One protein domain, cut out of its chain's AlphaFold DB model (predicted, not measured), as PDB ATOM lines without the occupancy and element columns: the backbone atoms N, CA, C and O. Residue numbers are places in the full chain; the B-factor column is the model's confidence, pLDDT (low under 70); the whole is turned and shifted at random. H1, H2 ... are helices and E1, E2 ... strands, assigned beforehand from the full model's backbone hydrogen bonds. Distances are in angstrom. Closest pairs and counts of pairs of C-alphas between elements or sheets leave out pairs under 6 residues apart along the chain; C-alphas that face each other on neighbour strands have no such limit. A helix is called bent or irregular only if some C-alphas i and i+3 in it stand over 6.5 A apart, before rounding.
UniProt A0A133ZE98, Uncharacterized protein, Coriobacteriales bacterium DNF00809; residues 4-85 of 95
ATOM      1  N   VAL A   4     214.393 187.008 207.448       91.50
ATOM      2  CA  VAL A   4     214.018 187.380 206.072       91.50
ATOM      3  C   VAL A   4     212.806 188.317 206.045       91.50
ATOM      4  O   VAL A   4     212.810 189.312 205.324       91.50
ATOM      5  N   GLU A   5     211.779 188.048 206.856       92.69
ATOM      6  CA  GLU A   5     210.594 188.911 206.930       92.69
ATOM      7  C   GLU A   5     210.953 190.292 207.497       92.69
ATOM      8  O   GLU A   5     210.436 191.298 207.012       92.69
ATOM      9  N   LYS A   6     211.835 190.350 208.507       93.00
ATOM     10  CA  LYS A   6     212.330 191.609 209.087       93.00
ATOM     11  C   LYS A   6     213.112 192.433 208.065       93.00
ATOM     12  O   LYS A   6     212.780 193.598 207.862       93.00
ATOM     13  N   LEU A   7     214.067 191.810 207.370       93.38
ATOM     14  CA  LEU A   7     214.848 192.446 206.308       93.38
ATOM     15  C   LEU A   7     213.922 192.992 205.216       93.38
ATOM     16  O   LEU A   7     213.999 194.161 204.858       93.38
ATOM     17  N   GLN A   8     212.968 192.191 204.732       94.00
ATOM     18  CA  GLN A   8     212.006 192.634 203.718       94.00
ATOM     19  C   GLN A   8     211.124 193.794 204.198       94.00
ATOM     20  O   GLN A   8     210.835 194.701 203.410       94.00
ATOM     21  N   ALA A   9     210.716 193.782 205.468       94.81
ATOM     22  CA  ALA A   9     209.842 194.791 206.052       94.81
ATOM     23  C   ALA A   9     210.524 196.143 206.314       94.81
ATOM     24  O   ALA A   9     209.809 197.145 206.342       94.81
ATOM     25  N   ALA A  10     211.853 196.188 206.466       94.94
ATOM     26  CA  ALA A  10     212.601 197.429 206.667       94.94
ATOM     27  C   ALA A  10     212.404 198.392 205.483       94.94
ATOM     28  O   ALA A  10     212.668 198.042 204.332       94.94
ATOM     29  N   LYS A  11     211.911 199.608 205.729       95.00
ATOM     30  CA  LYS A  11     211.632 200.617 204.685       95.00
ATOM     31  C   LYS A  11     212.653 201.741 204.660       95.00
ATOM     32  O   LYS A  11     212.629 202.553 203.738       95.00
ATOM     33  N   THR A  12     213.500 201.801 205.673       96.62
ATOM     34  CA  THR A  12     214.516 202.829 205.852       96.62
ATOM     35  C   THR A  12     215.868 202.192 206.133       96.62
ATOM     36  O   THR A  12     215.940 201.041 206.568       96.62
ATOM     37  N   ALA A  13     216.927 202.966 205.898       96.12
ATOM     38  CA  ALA A  13     218.293 202.565 206.194       96.12
ATOM     39  C   ALA A  13     218.472 202.181 207.669       96.12
ATOM     40  O   ALA A  13     218.998 201.111 207.956       96.12
ATOM     41  N   GLN A  14     217.915 202.980 208.587       96.12
ATOM     42  CA  GLN A  14     217.968 202.688 210.019       96.12
ATOM     43  C   GLN A  14     217.260 201.375 210.376       96.12
ATOM     44  O   GLN A  14     217.834 200.548 211.070       96.12
ATOM     45  N   GLU A  15     216.037 201.155 209.875       96.44
ATOM     46  CA  GLU A  15     215.300 199.916 210.164       96.44
ATOM     47  C   GLU A  15     216.044 198.680 209.646       96.44
ATOM     48  O   GLU A  15     215.954 197.615 210.248       96.44
ATOM     49  N   LEU A  16     216.749 198.790 208.514       95.75
ATOM     50  CA  LEU A  16     217.541 197.679 207.997       95.75
ATOM     51  C   LEU A  16     218.800 197.466 208.836       95.75
ATOM     52  O   LEU A  16     219.099 196.321 209.168       95.75
ATOM     53  N   LEU A  17     219.494 198.546 209.204       96.69
ATOM     54  CA  LEU A  17     220.661 198.490 210.074       96.69
ATOM     55  C   LEU A  17     220.322 197.802 211.399       96.69
ATOM     56  O   LEU A  17     221.039 196.893 211.786       96.69
ATOM     57  N   GLU A  18     219.206 198.149 212.049       96.06
ATOM     58  CA  GLU A  18     218.774 197.496 213.296       96.06
ATOM     59  C   GLU A  18     218.630 195.973 213.133       96.06
ATOM     60  O   GLU A  18     219.014 195.205 214.013       96.06
ATOM     61  N   VAL A  19     218.103 195.514 211.993       95.56
ATOM     62  CA  VAL A  19     217.943 194.080 211.710       95.56
ATOM     63  C   VAL A  19     219.286 193.411 211.411       95.56
ATOM     64  O   VAL A  19     219.501 192.276 211.831       95.56
ATOM     65  N   VAL A  20     220.182 194.077 210.680       94.25
ATOM     66  CA  VAL A  20     221.524 193.555 210.370       94.25
ATOM     67  C   VAL A  20     222.413 193.542 211.620       94.25
ATOM     68  O   VAL A  20     223.161 192.589 211.819       94.25
ATOM     69  N   ASP A  21     222.277 194.522 212.509       94.31
ATOM     70  CA  ASP A  21     222.969 194.575 213.800       94.31
ATOM     71  C   ASP A  21     222.555 193.404 214.709       94.31
ATOM     72  O   ASP A  21     223.410 192.747 215.304       94.31
ATOM     73  N   GLU A  22     221.265 193.027 214.717       93.81
ATOM     74  CA  GLU A  22     220.790 191.803 215.391       93.81
ATOM     75  C   GLU A  22     221.454 190.519 214.843       93.81
ATOM     76  O   GLU A  22     221.594 189.542 215.584       93.81
ATOM     77  N   LEU A  23     221.844 190.494 213.560       91.38
ATOM     78  CA  LEU A  23     222.569 189.371 212.942       91.38
ATOM     79  C   LEU A  23     224.072 189.410 213.223       91.38
ATOM     80  O   LEU A  23     224.733 188.369 213.167       91.38
ATOM     81  N   GLY A  24     224.592 190.594 213.533       92.94
ATOM     82  CA  GLY A  24     226.011 190.890 213.595       92.94
ATOM     83  C   GLY A  24     226.614 191.059 212.201       92.94
ATOM     84  O   GLY A  24     226.486 190.197 211.329       92.94
ATOM     85  N   TYR A  25     227.338 192.157 212.021       95.00
ATOM     86  CA  TYR A  25     228.179 192.406 210.857       95.00
ATOM     87  C   TYR A  25     229.535 192.957 211.305       95.00
ATOM     88  O   TYR A  25     229.714 193.353 212.457       95.00
ATOM     89  N   GLN A  26     230.517 192.919 210.411       94.44
ATOM     90  CA  GLN A  26     231.857 193.434 210.661       94.44
ATOM     91  C   GLN A  26     232.423 194.092 209.402       94.44
ATOM     92  O   GLN A  26     232.272 193.559 208.301       94.44
ATOM     93  N   GLY A  27     233.122 195.213 209.575       90.38
ATOM     94  CA  GLY A  27     233.940 195.799 208.517       90.38
ATOM     95  C   GLY A  27     235.092 194.869 208.119       90.38
ATOM     96  O   GLY A  27     235.713 194.215 208.962       90.38
ATOM     97  N   CYS A  28     235.375 194.791 206.825       89.50
ATOM     98  CA  CYS A  28     236.456 194.016 206.225       89.50
ATOM     99  C   CYS A  28     237.066 194.775 205.035       89.50
ATOM    100  O   CYS A  28     236.587 195.843 204.665       89.50
ATOM    101  N   GLU A  29     238.124 194.228 204.427       86.31
ATOM    102  CA  GLU A  29     238.795 194.859 203.275       86.31
ATOM    103  C   GLU A  29     237.868 195.073 202.069       86.31
ATOM    104  O   GLU A  29     238.075 195.999 201.288       86.31
ATOM    105  N   ASP A  30     236.831 194.241 201.954       87.25
ATOM    106  CA  ASP A  30     235.862 194.272 200.866       87.25
ATOM    107  C   ASP A  30     234.581 195.055 201.210       87.25
ATOM    108  O   ASP A  30     233.723 195.171 200.340       87.25
ATOM    109  N   GLY A  31     234.418 195.582 202.432       92.62
ATOM    110  CA  GLY A  31     233.214 196.301 202.875       92.62
ATOM    111  C   GLY A  31     232.606 195.736 204.162       92.62
ATOM    112  O   GLY A  31     233.323 195.508 205.131       92.62
ATOM    113  N   LEU A  32     231.292 195.496 204.191       95.88
ATOM    114  CA  LEU A  32     230.562 195.033 205.381       95.88
ATOM    115  C   LEU A  32     230.167 193.561 205.241       95.88
ATOM    116  O   LEU A  32     229.324 193.210 204.416       95.88
ATOM    117  N   TYR A  33     230.760 192.690 206.053       96.81
ATOM    118  CA  TYR A  33     230.479 191.255 206.046       96.81
ATOM    119  C   TYR A  33     229.478 190.868 207.136       96.81
ATOM    120  O   TYR A  33     229.675 191.200 208.303       96.81
ATOM    121  N   ILE A  34     228.439 190.117 206.762       95.94
ATOM    122  CA  ILE A  34     227.374 189.594 207.624       95.94
ATOM    123  C   ILE A  34     227.564 188.069 207.744       95.94
ATOM    124  O   ILE A  34     227.065 187.312 206.901       95.94
ATOM    125  N   PRO A  35     228.269 187.570 208.782       94.44
ATOM    126  CA  PRO A  35     228.683 186.168 208.856       94.44
ATOM    127  C   PRO A  35     227.522 185.180 208.937       94.44
ATOM    128  O   PRO A  35     227.655 184.039 208.505       94.44
ATOM    129  N   CYS A  36     226.390 185.598 209.512       91.38
ATOM    130  CA  CYS A  36     225.242 184.718 209.719       91.38
ATOM    131  C   CYS A  36     224.611 184.239 208.402       91.38
ATOM    132  O   CYS A  36     223.952 183.204 208.402       91.38
ATOM    133  N   ILE A  37     224.794 184.990 207.313       93.25
ATOM    134  CA  ILE A  37     224.184 184.719 206.005       93.25
ATOM    135  C   ILE A  37     225.223 184.670 204.872       93.25
ATOM    136  O   ILE A  37     224.839 184.703 203.708       93.25
ATOM    137  N   ASP A  38     226.518 184.628 205.214       93.12
ATOM    138  CA  ASP A  38     227.654 184.609 204.275       93.12
ATOM    139  C   ASP A  38     227.536 185.669 203.160       93.12
ATOM    140  O   ASP A  38     227.644 185.384 201.968       93.12
ATOM    141  N   CYS A  39     227.245 186.912 203.557       94.50
ATOM    142  CA  CYS A  39     227.016 188.027 202.637       94.50
ATOM    143  C   CYS A  39     228.003 189.161 202.907       94.50
ATOM    144  O   CYS A  39     228.134 189.596 204.050       94.50
ATOM    145  N   THR A  40     228.654 189.670 201.860       96.38
ATOM    146  CA  THR A  40     229.485 190.879 201.925       96.38
ATOM    147  C   THR A  40     228.851 191.975 201.085       96.38
ATOM    148  O   THR A  40     228.694 191.818 199.875       96.38
ATOM    149  N   VAL A  41     228.529 193.099 201.717       95.75
ATOM    150  CA  VAL A  41     228.150 194.339 201.039       95.75
ATOM    151  C   VAL A  41     229.422 195.084 200.673       95.75
ATOM    152  O   VAL A  41     230.211 195.430 201.551       95.75
ATOM    153  N   HIS A  42     229.638 195.303 199.376       94.56
ATOM    154  CA  HIS A  42     230.872 195.912 198.905       94.56
ATOM    155  C   HIS A  42     230.868 197.421 199.141       94.56
ATOM    156  O   HIS A  42     230.031 198.128 198.589       94.56
ATOM    157  N   VAL A  43     231.826 197.914 199.928       93.19
ATOM    158  CA  VAL A  43     231.969 199.343 200.231       93.19
ATOM    159  C   VAL A  43     233.427 199.734 200.051       93.19
ATOM    160  O   VAL A  43     234.295 199.272 200.786       93.19
ATOM    161  N   SER A  44     233.705 200.580 199.061       93.75
ATOM    162  CA  SER A  44     235.054 201.092 198.810       93.75
ATOM    163  C   SER A  44     235.237 202.510 199.350       93.75
ATOM    164  O   SER A  44     234.275 203.272 199.463       93.75
ATOM    165  N   ASN A  45     236.488 202.921 199.573       93.25
ATOM    166  CA  ASN A  45     236.821 204.306 199.930       93.25
ATOM    167  C   ASN A  45     236.259 205.323 198.926       93.25
ATOM    168  O   ASN A  45     235.850 206.408 199.323       93.25
ATOM    169  N   ALA A  46     236.192 204.969 197.638       93.88
ATOM    170  CA  ALA A  46     235.593 205.829 196.623       93.88
ATOM    171  C   ALA A  46     234.080 206.002 196.836       93.88
ATOM    172  O   ALA A  46     233.573 207.107 196.678       93.88
ATOM    173  N   ASN A  47     233.370 204.941 197.241       94.25
ATOM    174  CA  ASN A  47     231.947 205.034 197.571       94.25
ATOM    175  C   ASN A  47     231.725 205.894 198.817       94.25
ATOM    176  O   ASN A  47     230.852 206.756 198.818       94.25
ATOM    177  N   ILE A  48     232.543 205.696 199.854       94.12
ATOM    178  CA  ILE A  48     232.478 206.478 201.095       94.12
ATOM    179  C   ILE A  48     232.750 207.960 200.807       94.12
ATOM    180  O   ILE A  48     231.992 208.820 201.250       94.12
ATOM    181  N   ALA A  49     233.798 208.265 200.037       95.44
ATOM    182  CA  ALA A  49     234.135 209.631 199.647       95.44
ATOM    183  C   ALA A  49     233.014 210.286 198.831       95.44
ATOM    184  O   ALA A  49     232.642 211.422 199.114       95.44
ATOM    185  N   GLU A  50     232.437 209.568 197.861       96.38
ATOM    186  CA  GLU A  50     231.309 210.058 197.066       96.38
ATOM    187  C   GLU A  50     230.083 210.348 197.942       96.38
ATOM    188  O   GLU A  50     229.496 211.427 197.839       96.38
ATOM    189  N   TYR A  51     229.735 209.426 198.843       95.75
ATOM    190  CA  TYR A  51     228.596 209.564 199.747       95.75
ATOM    191  C   TYR A  51     228.755 210.743 200.717       95.75
ATOM    192  O   TYR A  51     227.845 211.561 200.864       95.75
ATOM    193  N   LEU A  52     229.930 210.866 201.341       95.88
ATOM    194  CA  LEU A  52     230.248 211.942 202.283       95.88
ATOM    195  C   LEU A  52     230.599 213.272 201.585       95.88
ATOM    196  O   LEU A  52     230.773 214.291 202.255       95.88
ATOM    197  N   GLY A  53     230.693 213.287 200.251       95.81
ATOM    198  CA  GLY A  53     231.037 214.472 199.464       95.81
ATOM    199  C   GLY A  53     232.472 214.962 199.687       95.81
ATOM    200  O   GLY A  53     232.718 216.170 199.666       95.81
ATOM    201  N   LEU A  54     233.404 214.041 199.935       94.75
ATOM    202  CA  LEU A  54     234.820 214.337 200.134       94.75
ATOM    203  C   LEU A  54     235.519 214.493 198.777       94.75
ATOM    204  O   LEU A  54     235.438 213.618 197.920       94.75
ATOM    205  N   ASP A  55     236.243 215.596 198.597       94.69
ATOM    206  CA  ASP A  55     237.090 215.849 197.419       94.69
ATOM    207  C   ASP A  55     238.529 215.385 197.700       94.69
ATOM    208  O   ASP A  55     239.469 216.178 197.714       94.69
ATOM    209  N   THR A  56     238.678 214.103 198.048       92.88
ATOM    210  CA  THR A  56     239.962 213.483 198.396       92.88
ATOM    211  C   THR A  56     239.964 212.008 198.003       92.88
ATOM    212  O   THR A  56     238.945 211.323 198.095       92.88
ATOM    213  N   ASP A  57     241.118 211.521 197.562       93.19
ATOM    214  CA  ASP A  57     241.427 210.099 197.375       93.19
ATOM    215  C   ASP A  57     242.342 209.555 198.490       93.19
ATOM    216  O   ASP A  57     242.751 208.391 198.456       93.19
ATOM    217  N   ASP A  58     242.637 210.382 199.500       95.75
ATOM    218  CA  ASP A  58     243.434 209.987 200.651       95.75
ATOM    219  C   ASP A  58     242.652 209.034 201.567       95.75
ATOM    220  O   ASP A  58     241.599 209.360 202.116       95.75
ATOM    221  N   ALA A  59     243.175 207.819 201.726       93.12
ATOM    222  CA  ALA A  59     242.513 206.774 202.495       93.12
ATOM    223  C   ALA A  59     242.419 207.091 203.996       93.12
ATOM    224  O   ALA A  59     241.492 206.608 204.642       93.12
ATOM    225  N   GLU A  60     243.356 207.864 204.554       95.19
ATOM    226  CA  GLU A  60     243.343 208.240 205.971       95.19
ATOM    227  C   GLU A  60     242.235 209.265 206.222       95.19
ATOM    228  O   GLU A  60     241.398 209.046 207.095       95.19
ATOM    229  N   GLU A  61     242.135 210.300 205.381       95.69
ATOM    230  CA  GLU A  61     241.061 211.300 205.473       95.69
ATOM    231  C   GLU A  61     239.665 210.678 205.300       95.69
ATOM    232  O   GLU A  61     238.731 211.017 206.033       95.69
ATOM    233  N   ILE A  62     239.517 209.744 204.351       95.31
ATOM    234  CA  ILE A  62     238.258 209.021 204.125       95.31
ATOM    235  C   ILE A  62     237.912 208.154 205.338       95.31
ATOM    236  O   ILE A  62     236.758 208.143 205.762       95.31
ATOM    237  N   CYS A  63     238.897 207.465 205.921       93.12
ATOM    238  CA  CYS A  63     238.700 206.646 207.115       93.12
ATOM    239  C   CYS A  63     238.277 207.505 208.317       93.12
ATOM    240  O   CYS A  63     237.277 207.209 208.962       93.12
ATOM    241  N   GLU A  64     238.950 208.631 208.568       95.31
ATOM    242  CA  GLU A  64     238.587 209.546 209.659       95.31
ATOM    243  C   GLU A  64     237.191 210.164 209.488       95.31
ATOM    244  O   GLU A  64     236.537 210.542 210.467       95.31
ATOM    245  N   ALA A  65     236.756 210.371 208.244       95.56
ATOM    246  CA  ALA A  65     235.410 210.837 207.943       95.56
ATOM    247  C   ALA A  65     234.383 209.717 208.144       95.56
ATOM    248  O   ALA A  65     233.348 209.956 208.766       95.56
ATOM    249  N   TYR A  66     234.700 208.502 207.693       94.00
ATOM    250  CA  TYR A  66     233.897 207.309 207.930       94.00
ATOM    251  C   TYR A  66     233.680 207.067 209.423       94.00
ATOM    252  O   TYR A  66     232.539 207.008 209.845       94.00
ATOM    253  N   GLU A  67     234.724 207.066 210.256       94.06
ATOM    254  CA  GLU A  67     234.601 206.842 211.709       94.06
ATOM    255  C   GLU A  67     233.667 207.851 212.411       94.06
ATOM    256  O   GLU A  67     233.072 207.554 213.447       94.06
ATOM    257  N   LYS A  68     233.509 209.065 211.865       96.19
ATOM    258  CA  LYS A  68     232.589 210.088 212.402       96.19
ATOM    259  C   LYS A  68     231.138 209.879 211.968       96.19
ATOM    260  O   LYS A  68     230.242 210.426 212.611       96.19
ATOM    261  N   HIS A  69     230.929 209.134 210.888       94.19
ATOM    262  CA  HIS A  69     229.645 208.903 210.231       94.19
ATOM    263  C   HIS A  69     229.339 207.402 210.062       94.19
ATOM    264  O   HIS A  69     228.472 207.057 209.269       94.19
ATOM    265  N   GLU A  70     230.020 206.525 210.807       93.31
ATOM    266  CA  GLU A  70     230.056 205.068 210.590       93.31
ATOM    267  C   GLU A  70     228.646 204.482 210.482       93.31
ATOM    268  O   GLU A  70     228.290 203.920 209.454       93.31
ATOM    269  N   GLU A  71     227.795 204.742 211.478       94.56
ATOM    270  CA  GLU A  71     226.412 204.249 211.507       94.56
ATOM    271  C   GLU A  71     225.582 204.720 210.296       94.56
ATOM    272  O   GLU A  71     224.813 203.951 209.723       94.56
ATOM    273  N   GLU A  72     225.737 205.984 209.891       96.00
ATOM    274  CA  GLU A  72     224.999 206.569 208.765       96.00
ATOM    275  C   GLU A  72     225.454 205.964 207.430       96.00
ATOM    276  O   GLU A  72     224.623 205.614 206.587       96.00
ATOM    277  N   VAL A  73     226.769 205.810 207.266       95.31
ATOM    278  CA  VAL A  73     227.393 205.223 206.080       95.31
ATOM    279  C   VAL A  73     227.030 203.743 205.960       95.31
ATOM    280  O   VAL A  73     226.598 203.298 204.894       95.31
ATOM    281  N   ASP A  74     227.120 202.992 207.056       95.69
ATOM    282  CA  ASP A  74     226.788 201.571 207.088       95.69
ATOM    283  C   ASP A  74     225.305 201.352 206.805       95.69
ATOM    284  O   ASP A  74     224.949 200.562 205.928       95.69
ATOM    285  N   ALA A  75     224.421 202.108 207.465       96.38
ATOM    286  CA  ALA A  75     222.989 202.050 207.196       96.38
ATOM    287  C   ALA A  75     222.681 202.341 205.720       96.38
ATOM    288  O   ALA A  75     221.833 201.669 205.124       96.38
ATOM    289  N   HIS A  76     223.354 203.329 205.122       96.75
ATOM    290  CA  HIS A  76     223.165 203.678 203.718       96.75
ATOM    291  C   HIS A  76     223.539 202.522 202.786       96.75
ATOM    292  O   HIS A  76     222.697 202.098 201.990       96.75
ATOM    293  N   PHE A  77     224.754 201.982 202.907       96.38
ATOM    294  CA  PHE A  77     225.233 200.930 202.009       96.38
ATOM    295  C   PHE A  77     224.519 199.596 202.225       96.38
ATOM    296  O   PHE A  77     224.155 198.932 201.254       96.38
ATOM    297  N   LEU A  78     224.222 199.229 203.476       96.50
ATOM    298  CA  LEU A  78     223.389 198.060 203.760       96.50
ATOM    299  C   LEU A  78     222.017 198.195 203.089       96.50
ATOM    300  O   LEU A  78     221.497 197.226 202.539       96.50
ATOM    301  N   PHE A  79     221.426 199.394 203.101       96.81
ATOM    302  CA  PHE A  79     220.117 199.632 202.495       96.81
ATOM    303  C   PHE A  79     220.134 199.649 200.974       96.81
ATOM    304  O   PHE A  79     219.204 199.127 200.356       96.81
ATOM    305  N   GLU A  80     221.180 200.202 200.368       96.19
ATOM    306  CA  GLU A  80     221.379 200.136 198.920       96.19
ATOM    307  C   GLU A  80     221.472 198.679 198.435       96.19
ATOM    308  O   GLU A  80     220.863 198.322 197.426       96.19
ATOM    309  N   HIS A  81     222.118 197.816 199.223       96.00
ATOM    310  CA  HIS A  81     222.276 196.383 198.954       96.00
ATOM    311  C   HIS A  81     221.227 195.490 199.633       96.00
ATOM    312  O   HIS A  81     221.415 194.280 199.781       96.00
ATOM    313  N   LYS A  82     220.081 196.056 200.030       95.75
ATOM    314  CA  LYS A  82     219.035 195.328 200.760       95.75
ATOM    315  C   LYS A  82     218.602 194.035 200.064       95.75
ATOM    316  O   LYS A  82     218.386 193.026 200.736       95.75
ATOM    317  N   ASP A  83     218.403 194.073 198.749       95.50
ATOM    318  CA  ASP A  83     217.910 192.911 198.008       95.50
ATOM    319  C   ASP A  83     218.926 191.758 198.038       95.50
ATOM    320  O   ASP A  83     218.529 190.622 198.300       95.50
ATOM    321  N   ASP A  84     220.223 192.058 197.908       95.19
ATOM    322  CA  ASP A  84     221.309 191.072 197.995       95.19
ATOM    323  C   ASP A  84     221.339 190.404 199.381       95.19
ATOM    324  O   ASP A  84     221.395 189.177 199.498       95.19
ATOM    325  N   ILE A  85     221.206 191.205 200.446       95.38
ATOM    326  CA  ILE A  85     221.138 190.726 201.837       95.38
ATOM    327  C   ILE A  85     219.914 189.817 202.037       95.38
ATOM    328  O   ILE A  85     220.001 188.767 202.678       95.38
TER     329      ILE A  85
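AT A GLANCE: This is residues 4 to 85 of the 95 residues of an uncharacterized protein of Coriobacteriales bacterium DNF00809 (UniProt A0A133ZE98). An elongated body has a small three-stranded sheet, E1 E2 E3, covering the arm H4b of the bent helix H4, which crosses under it in the middle. At one end of the long axis the helical hairpin H1 and H2 packs on H4b through H2; at the other end H3 packs on the other arm, H4a, and the short H5 closes the printed part near H1 and H2. The 82 printed residues hold five named helices and three named strands in the order H1 H2 E1 E2 E3 H3 H4 H5, and the class is mostly helix. The sheet, order E1 E2 E3, is antiparallel; the whole is compact, with a radius of gyration of the C-alphas of 12.7 A and spans of 39 by 23 by 18 A.

HOW THE PARTS SIT: E1 (residues 26 to 28), E2 (31 to 34) and E3 (39 to 42) form a meander, each strand the antiparallel neighbour of the one before. Between E1 and E2, N 26 and O 33 are 2.8 A apart, within hydrogen-bond range; between E2 and E3, N 32 and O 41 are 2.9 A apart. H4 (59 to 80) was assigned as one helix by its hydrogen bonds, but is bent: C-alphas 68 and 71 are 8.5 A apart, and its arms H4a (59 to 68) and H4b (71 to 80) are about perpendicular, at 79 degrees. H4b is on the sheet at a height over the sheet of 10.2 A, over E3 and only just over E2, where 3 of its C-alphas fall; on the local plane it runs across the strands, at 76 degrees to E3. H2 (13 to 23) touches H4b, about perpendicular at 86 degrees, with the closest C-alphas, Ala 13 and Ala 75, 4.8 A apart. H1 (4 to 9) touches H2 at a shallow tilt of 17 degrees, opposite ways; the closest C-alphas, Leu 7 and Leu 16, are 6.1 A apart. H3 (45 to 52) touches H4a at a steep tilt of 45 degrees, the same way; the closest C-alphas, Ala 49 and Ile 62, are 6.1 A apart. H5 (82 to 85) only grazes the sheet; the C-alphas of Cys 39 and Ile 85, its closest to E3, are 6.5 A apart. Every O i to N i+4 pair is within hydrogen-bond range in H1, H2, H3 and H4b, against 5 of 6 in H4a; H5 is too short for such a pair.

IN THESE COORDINATES: H1 begins at C-alpha 4, (214.018, 187.380, 206.072), and H5 ends at C-alpha 85, (221.138, 190.726, 201.837). From first to last C-alpha, H2 is 15.4 A long, H4a 14.4 A, H4b 14.2 A, H3 10.3 A and E2 10.1 A.

THE WHOLE: The two C-alphas farthest apart, those of Glu 5 and Asp 58, are 39.5 A apart. The printed part has no cut and no long link. The mean pLDDT of the printed part is 94.5, and no printed residue is under 70.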